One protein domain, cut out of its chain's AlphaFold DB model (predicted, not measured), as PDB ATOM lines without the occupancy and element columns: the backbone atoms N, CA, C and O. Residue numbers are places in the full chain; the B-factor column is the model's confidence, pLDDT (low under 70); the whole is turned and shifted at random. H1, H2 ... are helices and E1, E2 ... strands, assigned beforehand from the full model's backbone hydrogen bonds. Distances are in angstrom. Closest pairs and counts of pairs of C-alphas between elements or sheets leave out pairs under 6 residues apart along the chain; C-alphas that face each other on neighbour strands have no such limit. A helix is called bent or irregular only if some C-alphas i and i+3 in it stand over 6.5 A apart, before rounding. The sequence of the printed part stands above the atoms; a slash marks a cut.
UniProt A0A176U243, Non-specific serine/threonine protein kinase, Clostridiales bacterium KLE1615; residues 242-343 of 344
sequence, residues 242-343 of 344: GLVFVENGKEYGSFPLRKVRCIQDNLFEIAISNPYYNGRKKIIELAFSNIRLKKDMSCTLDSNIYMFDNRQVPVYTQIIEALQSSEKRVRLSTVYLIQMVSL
ATOM      1  N   GLY A 242     116.501 138.895  98.511       81.44
ATOM      2  CA  GLY A 242     116.694 138.326  97.193       81.44
ATOM      3  C   GLY A 242     116.538 136.812  97.238       81.44
ATOM      4  O   GLY A 242     116.898 136.165  98.222       81.44
ATOM      5  N   LEU A 243     115.982 136.246  96.175       87.12
ATOM      6  CA  LEU A 243     115.963 134.805  95.959       87.12
ATOM      7  C   LEU A 243     117.080 134.435  94.991       87.12
ATOM      8  O   LEU A 243     117.098 134.944  93.869       87.12
ATOM      9  N   VAL A 244     117.969 133.543  95.422       90.38
ATOM     10  CA  VAL A 244     119.008 132.940  94.582       90.38
ATOM     11  C   VAL A 244     118.586 131.521  94.262       90.38
ATOM     12  O   VAL A 244     118.481 130.684  95.156       90.38
ATOM     13  N   PHE A 245     118.307 131.248  92.990       91.00
ATOM     14  CA  PHE A 245     117.935 129.907  92.546       91.00
ATOM     15  C   PHE A 245     119.208 129.120  92.258       91.00
ATOM     16  O   PHE A 245     120.070 129.601  91.531       91.00
ATOM     17  N   VAL A 246     119.330 127.916  92.807       89.62
ATOM     18  CA  VAL A 246     120.466 127.023  92.575       89.62
ATOM     19  C   VAL A 246     119.963 125.732  91.948       89.62
ATOM     20  O   VAL A 246     119.095 125.057  92.501       89.62
ATOM     21  N   GLU A 247     120.522 125.384  90.794       85.06
ATOM     22  CA  GLU A 247     120.216 124.154  90.057       85.06
ATOM     23  C   GLU A 247     121.518 123.574  89.501       85.06
ATOM     24  O   GLU A 247     122.330 124.291  88.917       85.06
ATOM     25  N   ASN A 248     121.747 122.276  89.734       81.69
ATOM     26  CA  ASN A 248     122.968 121.560  89.339       81.69
ATOM     27  C   ASN A 248     124.275 122.264  89.761       81.69
ATOM     28  O   ASN A 248     125.259 122.269  89.027       81.69
ATOM     29  N   GLY A 249     124.280 122.889  90.944       78.56
ATOM     30  CA  GLY A 249     125.436 123.615  91.484       78.56
ATOM     31  C   GLY A 249     125.675 125.000  90.874       78.56
ATOM     32  O   GLY A 249     126.611 125.681  91.281       78.56
ATOM     33  N   LYS A 250     124.833 125.442  89.932       85.00
ATOM     34  CA  LYS A 250     124.897 126.779  89.342       85.00
ATOM     35  C   LYS A 250     123.904 127.710  90.024       85.00
ATOM     36  O   LYS A 250     122.721 127.390  90.125       85.00
ATOM     37  N   GLU A 251     124.391 128.866  90.460       89.00
ATOM     38  CA  GLU A 251     123.571 129.919  91.054       89.00
ATOM     39  C   GLU A 251     123.048 130.878  89.980       89.00
ATOM     40  O   GLU A 251     123.771 131.303  89.074       89.00
ATOM     41  N   TYR A 252     121.775 131.235  90.094       85.56
ATOM     42  CA  TYR A 252     121.070 132.109  89.173       85.56
ATOM     43  C   TYR A 252     120.593 133.349  89.912       85.56
ATOM     44  O   TYR A 252     119.487 133.345  90.446       85.56
ATOM     45  N   GLY A 253     121.432 134.391  89.877       78.06
ATOM     46  CA  GLY A 253     121.131 135.768  90.284       78.06
ATOM     47  C   GLY A 253     120.603 135.942  91.710       78.06
ATOM     48  O   GLY A 253     120.267 134.993  92.396       78.06
ATOM     49  N   SER A 254     120.498 137.188  92.166       84.50
ATOM     50  CA  SER A 254     119.697 137.527  93.344       84.50
ATOM     51  C   SER A 254     118.483 138.301  92.861       84.50
ATOM     52  O   SER A 254     118.618 139.407  92.334       84.50
ATOM     53  N   PHE A 255     117.299 137.700  92.963       89.25
ATOM     54  CA  PHE A 255     116.070 138.311  92.469       89.25
ATOM     55  C   PHE A 255     115.265 138.906  93.621       89.25
ATOM     56  O   PHE A 255     114.731 138.145  94.434       89.25
ATOM     57  N   PRO A 256     115.114 140.242  93.695       87.69
ATOM     58  CA  PRO A 256     114.398 140.858  94.795       87.69
ATOM     59  C   PRO A 256     112.959 140.385  94.898       87.69
ATOM     60  O   PRO A 256     112.179 140.491  93.947       87.69
ATOM     61  N   LEU A 257     112.603 139.893  96.079       82.56
ATOM     62  CA  LEU A 257     111.269 139.436  96.401       82.56
ATOM     63  C   LEU A 257     110.312 140.628  96.434       82.56
ATOM     64  O   LEU A 257     110.570 141.652  97.059       82.56
ATOM     65  N   ARG A 258     109.181 140.502  95.742       81.94
ATOM     66  CA  ARG A 258     108.142 141.536  95.630       81.94
ATOM     67  C   ARG A 258     106.817 141.135  96.259       81.94
ATOM     68  O   ARG A 258     106.025 142.009  96.597       81.94
ATOM     69  N   LYS A 259     106.522 139.837  96.337       79.88
ATOM     70  CA  LYS A 259     105.308 139.295  96.967       79.88
ATOM     71  C   LYS A 259     105.454 137.786  97.147       79.88
ATOM     72  O   LYS A 259     106.037 137.147  96.279       79.88
ATOM     73  N   VAL A 260     104.840 137.220  98.182       77.81
ATOM     74  CA  VAL A 260     104.619 135.771  98.308       77.81
ATOM     75  C   VAL A 260     103.172 135.516  98.706       77.81
ATOM     76  O   VAL A 260     102.596 136.264  99.496       77.81
ATOM     77  N   ARG A 261     102.567 134.474  98.140       79.00
ATOM     78  CA  ARG A 261     101.221 134.010  98.474       79.00
ATOM     79  C   ARG A 261     101.161 132.492  98.333       79.00
ATOM     80  O   ARG A 261     101.489 131.973  97.277       79.00
ATOM     81  N   CYS A 262     100.702 131.790  99.364       77.56
ATOM     82  CA  CYS A 262     100.334 130.381  99.220       77.56
ATOM     83  C   CYS A 262      99.042 130.288  98.393       77.56
ATOM     84  O   CYS A 262      98.091 131.024  98.670       77.56
ATOM     85  N   ILE A 263      99.037 129.452  97.352       79.06
ATOM     86  CA  ILE A 263      97.849 129.186  96.531       79.06
ATOM     87  C   ILE A 263      97.076 128.018  97.146       79.06
ATOM     88  O   ILE A 263      95.907 128.183  97.485       79.06
ATOM     89  N   GLN A 264      97.734 126.864  97.285       76.69
ATOM     90  CA  GLN A 264      97.153 125.629  97.807       76.69
ATOM     91  C   GLN A 264      98.265 124.680  98.268       76.69
ATOM     92  O   GLN A 264      99.243 124.508  97.549       76.69
ATOM     93  N   ASP A 265      98.089 124.036  99.425       80.25
ATOM     94  CA  ASP A 265      99.024 123.061 100.002       80.25
ATOM     95  C   ASP A 265     100.474 123.569 100.018       80.25
ATOM     96  O   ASP A 265     100.837 124.428 100.826       80.25
ATOM     97  N   ASN A 266     101.296 123.045  99.112       80.88
ATOM     98  CA  ASN A 266     102.700 123.374  98.967       80.88
ATOM     99  C   ASN A 266     103.008 124.215  97.717       80.88
ATOM    100  O   ASN A 266     104.179 124.445  97.425       80.88
ATOM    101  N   LEU A 267     101.987 124.678  96.990       86.62
ATOM    102  CA  LEU A 267     102.099 125.530  95.811       86.62
ATOM    103  C   LEU A 267     102.039 127.014  96.188       86.62
ATOM    104  O   LEU A 267     101.068 127.501  96.777       86.62
ATOM    105  N   PHE A 268     103.054 127.761  95.764       84.44
ATOM    106  CA  PHE A 268     103.218 129.174  96.076       84.44
ATOM    107  C   PHE A 268     103.282 130.022  94.816       84.44
ATOM    108  O   PHE A 268     103.921 129.678  93.830       84.44
ATOM    109  N   GLU A 269     102.660 131.189  94.896       89.88
ATOM    110  CA  GLU A 269     102.876 132.307  93.997       89.88
ATOM    111  C   GLU A 269     103.923 133.236  94.605       89.88
ATOM    112  O   GLU A 269     103.711 133.845  95.658       89.88
ATOM    113  N   ILE A 270     105.027 133.412  93.898       89.25
ATOM    114  CA  ILE A 270     106.092 134.335  94.253       89.25
ATOM    115  C   ILE A 270     106.193 135.384  93.174       89.25
ATOM    116  O   ILE A 270     106.164 135.087  91.988       89.25
ATOM    117  N   ALA A 271     106.321 136.637  93.570       90.06
ATOM    118  CA  ALA A 271     106.677 137.678  92.642       90.06
ATOM    119  C   ALA A 271     108.070 138.196  92.932       90.06
ATOM    120  O   ALA A 271     108.367 138.513  94.080       90.06
ATOM    121  N   ILE A 272     108.868 138.352  91.885       91.31
ATOM    122  CA  ILE A 272     110.230 138.876  91.954       91.31
ATOM    123  C   ILE A 272     110.417 140.038  90.978       91.31
ATOM    124  O   ILE A 272     109.659 140.192  90.012       91.31
ATOM    125  N   SER A 273     111.417 140.878  91.232       89.25
ATOM    126  CA  SER A 273     111.902 141.845  90.249       89.25
ATOM    127  C   SER A 273     112.683 141.125  89.156       89.25
ATOM    128  O   SER A 273     113.671 140.453  89.434       89.25
ATOM    129  N   ASN A 274     112.232 141.274  87.913       89.69
ATOM    130  CA  ASN A 274     112.844 140.627  86.764       89.69
ATOM    131  C   ASN A 274     113.948 141.505  86.155       89.69
ATOM    132  O   ASN A 274     113.624 142.575  85.626       89.69
ATOM    133  N   PRO A 275     115.221 141.075  86.164       87.12
ATOM    134  CA  PRO A 275     116.310 141.877  85.614       87.12
ATOM    135  C   PRO A 275     116.201 142.077  84.096       87.12
ATOM    136  O   PRO A 275     116.599 143.124  83.600       87.12
ATOM    137  N   TYR A 276     115.593 141.142  83.357       87.75
ATOM    138  CA  TYR A 276     115.509 141.205  81.890       87.75
ATOM    139  C   TYR A 276     114.467 142.199  81.358       87.75
ATOM    140  O   TYR A 276     114.438 142.487  80.167       87.75
ATOM    141  N   TYR A 277     113.603 142.729  82.226       87.44
ATOM    142  CA  TYR A 277     112.528 143.651  81.845       87.44
ATOM    143  C   TYR A 277     112.513 144.881  82.758       87.44
ATOM    144  O   TYR A 277     111.474 145.236  83.318       87.44
ATOM    145  N   ASN A 278     113.674 145.521  82.939       81.19
ATOM    146  CA  ASN A 278     113.849 146.745  83.736       81.19
ATOM    147  C   ASN A 278     113.282 146.628  85.163       81.19
ATOM    148  O   ASN A 278     112.606 147.529  85.662       81.19
ATOM    149  N   GLY A 279     113.470 145.475  85.809       78.62
ATOM    150  CA  GLY A 279     113.003 145.231  87.175       78.62
ATOM    151  C   GLY A 279     111.493 145.019  87.316       78.62
ATOM    152  O   GLY A 279     111.012 144.893  88.451       78.62
ATOM    153  N   ARG A 280     110.737 144.953  86.204       86.44
ATOM    154  CA  ARG A 280     109.291 144.680  86.216       86.44
ATOM    155  C   ARG A 280     108.993 143.379  86.953       86.44
ATOM    156  O   ARG A 280     109.751 142.415  86.923       86.44
ATOM    157  N   LYS A 281     107.843 143.356  87.615       90.75
ATOM    158  CA  LYS A 281     107.396 142.216  88.413       90.75
ATOM    159  C   LYS A 281     107.109 141.000  87.521       90.75
ATOM    160  O   LYS A 281     106.178 141.060  86.717       90.75
ATOM    161  N   LYS A 282     107.834 139.896  87.727       94.50
ATOM    162  CA  LYS A 282     107.482 138.557  87.220       94.50
ATOM    163  C   LYS A 282     106.795 137.778  88.337       94.50
ATOM    164  O   LYS A 282     107.211 137.872  89.488       94.50
ATOM    165  N   ILE A 283     105.726 137.062  88.008       94.81
ATOM    166  CA  ILE A 283     105.007 136.175  88.925       94.81
ATOM    167  C   ILE A 283     105.361 134.736  88.560       94.81
ATOM    168  O   ILE A 283     105.247 134.357  87.400       94.81
ATOM    169  N   ILE A 284     105.771 133.956  89.545       94.19
ATOM    170  CA  ILE A 284     106.226 132.582  89.406       94.19
ATOM    171  C   ILE A 284     105.399 131.716  90.346       94.19
ATOM    172  O   ILE A 284     105.340 131.975  91.546       94.19
ATOM    173  N   GLU A 285     104.752 130.700  89.800       93.81
ATOM    174  CA  GLU A 285     104.105 129.641  90.566       93.81
ATOM    175  C   GLU A 285     105.077 128.463  90.695       93.81
ATOM    176  O   GLU A 285     105.550 127.941  89.686       93.81
ATOM    177  N   LEU A 286     105.404 128.063  91.921       91.69
ATOM    178  CA  LEU A 286     106.300 126.940  92.198       91.69
ATOM    179  C   LEU A 286     105.908 126.228  93.489       91.69
ATOM    180  O   LEU A 286     105.402 126.851  94.425       91.69
ATOM    181  N   ALA A 287     106.141 124.920  93.533       88.38
ATOM    182  CA  ALA A 287     105.874 124.121  94.715       88.38
ATOM    183  C   ALA A 287     107.123 123.984  95.584       88.38
ATOM    184  O   ALA A 287     108.209 123.735  95.065       88.38
ATOM    185  N   PHE A 288     106.956 124.095  96.898       83.31
ATOM    186  CA  PHE A 288     108.007 123.833  97.875       83.31
ATOM    187  C   PHE A 288     107.839 122.455  98.502       83.31
ATOM    188  O   PHE A 288     106.730 122.032  98.805       83.31
ATOM    189  N   SER A 289     108.936 121.736  98.701       82.06
ATOM    190  CA  SER A 289     108.946 120.507  99.495       82.06
ATOM    191  C   SER A 289     109.358 120.798 100.930       82.06
ATOM    192  O   SER A 289     108.697 120.333 101.852       82.06
ATOM    193  N   ASN A 290     110.401 121.609 101.125       72.50
ATOM    194  CA  ASN A 290     110.980 121.867 102.437       72.50
ATOM    195  C   ASN A 290     111.474 123.307 102.586       72.50
ATOM    196  O   ASN A 290     111.837 123.978 101.622       72.50
ATOM    197  N   ILE A 291     111.547 123.745 103.841       71.88
ATOM    198  CA  ILE A 291     112.238 124.962 104.267       71.88
ATOM    199  C   ILE A 291     113.287 124.531 105.288       71.88
ATOM    200  O   ILE A 291     112.945 123.888 106.280       71.88
ATOM    201  N   ARG A 292     114.555 124.875 105.062       72.44
ATOM    202  CA  ARG A 292     115.662 124.555 105.971       72.44
ATOM    203  C   ARG A 292     116.279 125.841 106.501       72.44
ATOM    204  O   ARG A 292     116.614 126.733 105.728       72.44
ATOM    205  N   LEU A 293     116.462 125.904 107.815       58.38
ATOM    206  CA  LEU A 293     117.213 126.957 108.491       58.38
ATOM    207  C   LEU A 293     118.526 126.357 109.003       58.38
ATOM    208  O   LEU A 293     118.505 125.378 109.751       58.38
ATOM    209  N   LYS A 294     119.663 126.906 108.578       62.78
ATOM    210  CA  LYS A 294     120.992 126.452 109.011       62.78
ATOM    211  C   LYS A 294     121.433 127.165 110.296       62.78
ATOM    212  O   LYS A 294     120.862 128.179 110.689       62.78
ATOM    213  N   LYS A 295     122.479 126.639 110.951       47.50
ATOM    214  CA  LYS A 295     123.066 127.213 112.185       47.50
ATOM    215  C   LYS A 295     123.578 128.647 112.005       47.50
ATOM    216  O   LYS A 295     123.579 129.411 112.961       47.50
ATOM    217  N   ASP A 296     123.998 128.995 110.793       56.44
ATOM    218  CA  ASP A 296     124.438 130.340 110.401       56.44
ATOM    219  C   ASP A 296     123.269 131.284 110.069       56.44
ATOM    220  O   ASP A 296     123.486 132.381 109.564       56.44
ATOM    221  N   MET A 297     122.030 130.865 110.352       48.66
ATOM    222  CA  MET A 297     120.794 131.600 110.085       48.66
ATOM    223  C   MET A 297     120.431 131.754 108.602       48.66
ATOM    224  O   MET A 297     119.437 132.415 108.294       48.66
ATOM    225  N   SER A 298     121.158 131.111 107.683       63.19
ATOM    226  CA  SER A 298     120.757 131.065 106.276       63.19
ATOM    227  C   SER A 298     119.510 130.191 106.090       63.19
ATOM    228  O   SER A 298     119.376 129.111 106.678       63.19
ATOM    229  N   CYS A 299     118.572 130.683 105.280       65.44
ATOM    230  CA  CYS A 299     117.322 130.001 104.961       65.44
ATOM    231  C   CYS A 299     117.363 129.505 103.515       65.44
ATOM    232  O   CYS A 299     117.647 130.277 102.595       65.44
ATOM    233  N   THR A 300     117.053 128.227 103.314       82.12
ATOM    234  CA  THR A 300     116.943 127.623 101.987       82.12
ATOM    235  C   THR A 300     115.586 126.959 101.799       82.12
ATOM    236  O   THR A 300     115.095 126.275 102.697       82.12
ATOM    237  N   LEU A 301     114.998 127.126 100.622       82.56
ATOM    238  CA  LEU A 301     113.775 126.458 100.196       82.56
ATOM    239  C   LEU A 301     114.132 125.391  99.173       82.56
ATOM    240  O   LEU A 301     114.860 125.676  98.228       82.56
ATOM    241  N   ASP A 302     113.572 124.203  99.315       87.44
ATOM    242  CA  ASP A 302     113.647 123.191  98.270       87.44
ATOM    243  C   ASP A 302     112.358 123.256  97.455       87.44
ATOM    244  O   ASP A 302     111.269 123.110  98.018       87.44
ATOM    245  N   SER A 303     112.453 123.480  96.144       88.75
ATOM    246  CA  SER A 303     111.301 123.303  95.262       88.75
ATOM    247  C   SER A 303     111.135 121.842  94.855       88.75
ATOM    248  O   SER A 303     112.024 121.012  95.052       88.75
ATOM    249  N   ASN A 304     109.971 121.507  94.312       86.25
ATOM    250  CA  ASN A 304     109.703 120.181  93.773       86.25
ATOM    251  C   ASN A 304     108.972 120.270  92.432       86.25
ATOM    252  O   ASN A 304     108.358 121.289  92.106       86.25
ATOM    253  N   ILE A 305     109.010 119.171  91.684       87.44
ATOM    254  CA  ILE A 305     108.176 118.971  90.502       87.44
ATOM    255  C   ILE A 305     106.710 118.996  90.943       87.44
ATOM    256  O   ILE A 305     106.329 118.357  91.926       87.44
ATOM    257  N   TYR A 306     105.892 119.749  90.213       85.44
ATOM    258  CA  TYR A 306     104.473 119.913  90.500       85.44
ATOM    259  C   TYR A 306     103.640 119.683  89.242       85.44
ATOM    260  O   TYR A 306     103.949 120.200  88.163       85.44
ATOM    261  N   MET A 307     102.568 118.906  89.394       84.50
ATOM    262  CA  MET A 307     101.613 118.640  88.325       84.50
ATOM    263  C   MET A 307     100.577 119.759  88.299       84.50
ATOM    264  O   MET A 307      99.625 119.773  89.077       84.50
ATOM    265  N   PHE A 308     100.805 120.735  87.426       83.56
ATOM    266  CA  PHE A 308      99.906 121.868  87.249       83.56
ATOM    267  C   PHE A 308      98.644 121.482  86.470       83.56
ATOM    268  O   PHE A 308      98.650 120.560  85.659       83.56
ATOM    269  N   ASP A 309      97.564 122.232  86.686       79.81
ATOM    270  CA  ASP A 309      96.352 122.111  85.879       79.81
ATOM    271  C   ASP A 309      96.548 122.635  84.445       79.81
ATOM    272  O   ASP A 309      97.430 123.455  84.177       79.81
ATOM    273  N   ASN A 310      95.671 122.215  83.524       69.94
ATOM    274  CA  ASN A 310      95.704 122.570  82.094       69.94
ATOM    275  C   ASN A 310      95.371 124.053  81.790       69.94
ATOM    276  O   ASN A 310      94.934 124.384  80.688       69.94
ATOM    277  N   ARG A 311      95.530 124.972  82.751       75.19
ATOM    278  CA  ARG A 311      95.362 126.414  82.511       75.19
ATOM    279  C   ARG A 311      96.474 126.954  81.607       75.19
ATOM    280  O   ARG A 311      97.596 126.457  81.625       75.19
ATOM    281  N   GLN A 312      96.181 128.039  80.887       79.75
ATOM    282  CA  GLN A 312      97.121 128.764  80.016       79.75
ATOM    283  C   GLN A 312      98.175 129.571  80.807       79.75
ATOM    284  O   GLN A 312      98.268 130.789  80.677       79.75
ATOM    285  N   VAL A 313      98.961 128.921  81.666       89.31
ATOM    286  CA  VAL A 313     100.166 129.519  82.259       89.31
ATOM    287  C   VAL A 313     101.352 128.641  81.863       89.31
ATOM    288  O   VAL A 313     101.345 127.456  82.203       89.31
ATOM    289  N   PRO A 314     102.356 129.180  81.153       92.00
ATOM    290  CA  PRO A 314     103.447 128.370  80.636       92.00
ATOM    291  C   PRO A 314     104.329 127.837  81.760       92.00
ATOM    292  O   PRO A 314     104.614 128.536  82.739       92.00
ATOM    293  N   VAL A 315     104.749 126.586  81.596       93.06
ATOM    294  CA  VAL A 315     105.594 125.853  82.537       93.06
ATOM    295  C   VAL A 315     107.010 125.808  81.983       93.06
ATOM    296  O   VAL A 315     107.218 125.436  80.832       93.06
ATOM    297  N   TYR A 316     107.973 126.169  82.820       92.25
ATOM    298  CA  TYR A 316     109.394 126.143  82.510       92.25
ATOM    299  C   TYR A 316     110.117 125.206  83.479       92.25
ATOM    300  O   TYR A 316     109.721 125.050  84.639       92.25
ATOM    301  N   THR A 317     111.202 124.606  83.005       88.94
ATOM    302  CA  THR A 317     112.131 123.814  83.823       88.94
ATOM    303  C   THR A 317     113.397 124.590  84.166       88.94
ATOM    304  O   THR A 317     114.135 124.159  85.035       88.94
ATOM    305  N   GLN A 318     113.636 125.740  83.527       89.62
ATOM    306  CA  GLN A 318     114.773 126.616  83.799       89.62
ATOM    307  C   GLN A 318     114.302 128.023  84.177       89.62
ATOM    308  O   GLN A 318     113.554 128.675  83.441       89.62
ATOM    309  N   ILE A 319     114.789 128.533  85.310       90.75
ATOM    310  CA  ILE A 319     114.429 129.854  85.838       90.75
ATOM    311  C   ILE A 319     114.787 130.980  84.859       90.75
ATOM    312  O   ILE A 319     114.034 131.941  84.732       90.75
ATOM    313  N   ILE A 320     115.900 130.864  84.131       91.31
ATOM    314  CA  ILE A 320     116.347 131.903  83.191       91.31
ATOM    315  C   ILE A 320     115.409 132.014  81.992       91.31
ATOM    316  O   ILE A 320     115.010 133.123  81.643       91.31
ATOM    317  N   GLU A 321     114.983 130.888  81.419       92.31
ATOM    318  CA  GLU A 321     114.001 130.871  80.329       92.31
ATOM    319  C   GLU A 321     112.667 131.474  80.793       92.31
ATOM    320  O   GLU A 321     112.086 132.338  80.128       92.31
ATOM    321  N   ALA A 322     112.230 131.103  82.000       92.38
ATOM    322  CA  ALA A 322     111.027 131.647  82.618       92.38
ATOM    323  C   ALA A 322     111.120 133.172  82.819       92.38
ATOM    324  O   ALA A 322     110.154 133.905  82.582       92.38
ATOM    325  N   LEU A 323     112.284 133.679  83.232       92.12
ATOM    326  CA  LEU A 323     112.529 135.105  83.436       92.12
ATOM    327  C   LEU A 323     112.612 135.893  82.122       92.12
ATOM    328  O   LEU A 323     112.050 136.989  82.044       92.12
ATOM    329  N   GLN A 324     113.259 135.339  81.098       93.44
ATOM    330  CA  GLN A 324     113.420 135.964  79.781       93.44
ATOM    331  C   GLN A 324     112.138 135.944  78.941       93.44
ATOM    332  O   GLN A 324     111.978 136.794  78.066       93.44
ATOM    333  N   SER A 325     111.196 135.044  79.239       93.94
ATOM    334  CA  SER A 325     109.881 135.013  78.587       93.94
ATOM    335  C   SER A 325     109.159 136.367  78.630       93.94
ATOM    336  O   SER A 325     109.290 137.133  79.592       93.94
ATOM    337  N   SER A 326     108.329 136.645  77.623       91.06
ATOM    338  CA  SER A 326     107.432 137.812  77.602       91.06
ATOM    339  C   SER A 326     106.308 137.722  78.642       91.06
ATOM    340  O   SER A 326     105.688 138.725  78.994       91.06
ATOM    341  N   GLU A 327     106.056 136.525  79.164       93.00
ATOM    342  CA  GLU A 327     104.914 136.213  80.011       93.00
ATOM    343  C   GLU A 327     105.049 136.814  81.404       93.00
ATOM    344  O   GLU A 327     106.064 136.672  82.083       93.00
ATOM    345  N   LYS A 328     104.011 137.498  81.886       91.81
ATOM    346  CA  LYS A 328     104.054 138.109  83.225       91.81
ATOM    347  C   LYS A 328     103.979 137.065  84.338       91.81
ATOM    348  O   LYS A 328     104.521 137.290  85.423       91.81
ATOM    349  N   ARG A 329     103.267 135.967  84.084       94.69
ATOM    350  CA  ARG A 329     103.046 134.861  85.012       94.69
ATOM    351  C   ARG A 329     103.544 133.574  84.372       94.69
ATOM    352  O   ARG A 329     103.180 133.283  83.243       94.69
ATOM    353  N   VAL A 330     104.346 132.829  85.115       95.31
ATOM    354  CA  VAL A 330     104.970 131.580  84.672       95.31
ATOM    355  C   VAL A 330     104.910 130.547  85.792       95.31
ATOM    356  O   VAL A 330     104.713 130.897  86.958       95.31
ATOM    357  N   ARG A 331     105.083 129.275  85.447       94.62
ATOM    358  CA  ARG A 331     105.172 128.148  86.380       94.62
ATOM    359  C   ARG A 331     106.557 127.520  86.297       94.62
ATOM    360  O   ARG A 331     107.108 127.417  85.205       94.62
ATOM    361  N   LEU A 332     107.100 127.086  87.429       92.50
ATOM    362  CA  LEU A 332     108.318 126.275  87.477       92.50
ATOM    363  C   LEU A 332     107.980 124.875  87.977       92.50
ATOM    364  O   LEU A 332     107.378 124.728  89.039       92.50
ATOM    365  N   SER A 333     108.386 123.863  87.212       89.62
ATOM    366  CA  SER A 333     108.233 122.452  87.584       89.62
ATOM    367  C   SER A 333     109.580 121.738  87.515       89.62
ATOM    368  O   SER A 333     109.867 120.981  86.594       89.62
ATOM    369  N   THR A 334     110.447 122.048  88.475       86.56
ATOM    370  CA  THR A 334     111.761 121.415  88.643       86.56
ATOM    371  C   THR A 334     112.222 121.562  90.098       86.56
ATOM    372  O   THR A 334     111.580 122.247  90.906       86.56
ATOM    373  N   VAL A 335     113.339 120.923  90.435       89.06
ATOM    374  CA  VAL A 335     113.962 120.969  91.760       89.06
ATOM    375  C   VAL A 335     115.038 122.055  91.789       89.06
ATOM    376  O   VAL A 335     116.096 121.922  91.183       89.06
ATOM    377  N   TYR A 336     114.772 123.108  92.552       89.81
ATOM    378  CA  TYR A 336     115.703 124.168  92.906       89.81
ATOM    379  C   TYR A 336     116.015 124.097  94.391       89.81
ATOM    380  O   TYR A 336     115.119 123.899  95.214       89.81
ATOM    381  N   LEU A 337     117.265 124.384  94.733       89.75
ATOM    382  CA  LEU A 337     117.603 124.901  96.049       89.75
ATOM    383  C   LEU A 337     117.560 126.427  95.956       89.75
ATOM    384  O   LEU A 337     118.363 127.031  95.254       89.75
ATOM    385  N   ILE A 338     116.622 127.069  96.641       89.31
ATOM    386  CA  ILE A 338     116.473 128.523  96.629       89.31
ATOM    387  C   ILE A 338     117.030 129.081  97.926       89.31
ATOM    388  O   ILE A 338     116.493 128.820  99.001       89.31
ATOM    389  N   GLN A 339     118.087 129.873  97.838       87.50
ATOM    390  CA  GLN A 339     118.646 130.569  98.989       87.50
ATOM    391  C   GLN A 339     117.959 131.928  99.147       87.50
ATOM    392  O   GLN A 339     117.752 132.651  98.170       87.50
ATOM    393  N   MET A 340     117.606 132.282 100.381       79.31
ATOM    394  CA  MET A 340     117.180 133.640 100.713       79.31
ATOM    395  C   MET A 340     118.393 134.445 101.168       79.31
ATOM    396  O   MET A 340     119.001 134.117 102.188       79.31
ATOM    397  N   VAL A 341     118.717 135.506 100.436       78.56
ATOM    398  CA  VAL A 341     119.836 136.407 100.747       78.56
ATOM    399  C   VAL A 341     119.318 137.799 101.092       78.56
ATOM    400  O   VAL A 341     118.303 138.235 100.550       78.56
ATOM    401  N   SER A 342     119.994 138.504 101.999       68.19
ATOM    402  CA  SER A 342     119.680 139.912 102.264       68.19
ATOM    403  C   SER A 342     120.031 140.757 101.040       68.19
ATOM    404  O   SER A 342     121.070 140.539 100.420       68.19
ATOM    405  N   LEU A 343     119.171 141.710 100.696       65.38
ATOM    406  CA  LEU A 343     119.511 142.812  99.802       65.38
ATOM    407  C   LEU A 343     119.930 143.961 100.710       65.38
ATOM    408  O   LEU A 343     119.122 144.387 101.537       65.38
TER     409      LEU A 343
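AT A GLANCE: This is residues 242 to 343 of the 344 residues of the protein "Non-specific serine/threonine protein kinase" of Clostridiales bacterium KLE1615 (UniProt A0A176U243). The domain is a small closed barrel of six strands, E1, E2, E3, E4, E5 and E7 in ring order, with each neighbouring pair antiparallel. A short strand, E6, adds to the barrel beside E4, and the one short helix, H1, packs on the outside near E6 and E4. E2 and E4 are long and strongly bent, and each takes part in the ring with different neighbours along its length. The printed part has 102 residues, with seven named strands and one named helix in the order E1 E2 E3 E4 E5 H1 E6 E7, and the class is mostly strand. It is compact, with a radius of gyration of the C-alphas of 12.9 A and spans of 41 by 31 by 26 A.

HOW THE PARTS SIT: E1, residues 242 to 247, and E2, residues 250 to 264, form a hairpin, with N 252 and O 245 2.8 A apart. E2 bends by 95 degrees at residue 256; it pairs with E1 over residues 250 to 256 and with E3, residues 267 to 273, over residues 257 to 264, where N 261 and O 269 are 2.8 A apart. E3 and E4, residues 281 to 293, form another hairpin, with N 284 and O 270 at 2.7 A. E1 to E5, residues 299 to 304, make a meander, each strand the antiparallel neighbour of the one before. E4 bends by 93 degrees at residue 289, and N 289 and O 302 of E5 are 2.8 A apart. H1, residues 319 to 324, is on the barrel and outside it, at a height over the sheet of 6.7 A, over none of the strands; each of its O i to N i+4 pairs is within hydrogen-bond range. Its closest C-alphas to E6, residues 329 to 332, are those of Ala 322 and Val 330, 6.4 A apart. E6 is parallel to E4, with N 285 and O 330 at 2.8 A. E7, residues 337 to 342, closes the ring: N 301 of E5 and O 338 are 2.8 A apart, and N 339 and O 244 of E1 are 2.8 A apart.

IN THESE COORDINATES: E1 begins at C-alpha 242, (116.694, 138.326, 97.193). E2 is 29.0 A from first to last C-alpha, E4 27.1 A and E3 19.8 A. H1 begins at C-alpha 319, (114.429, 129.854, 85.838), and E7 ends at C-alpha 342, (119.680, 139.912, 102.264).

THE WHOLE: The two C-alphas farthest apart are those of Lys 295 and Gln 312, 41.4 A. The link from E5 to H1 is long, residues 305 to 318, and the printed part has no cut. Residues 293 to 299, 310 and 342 to 343 have pLDDT under 70.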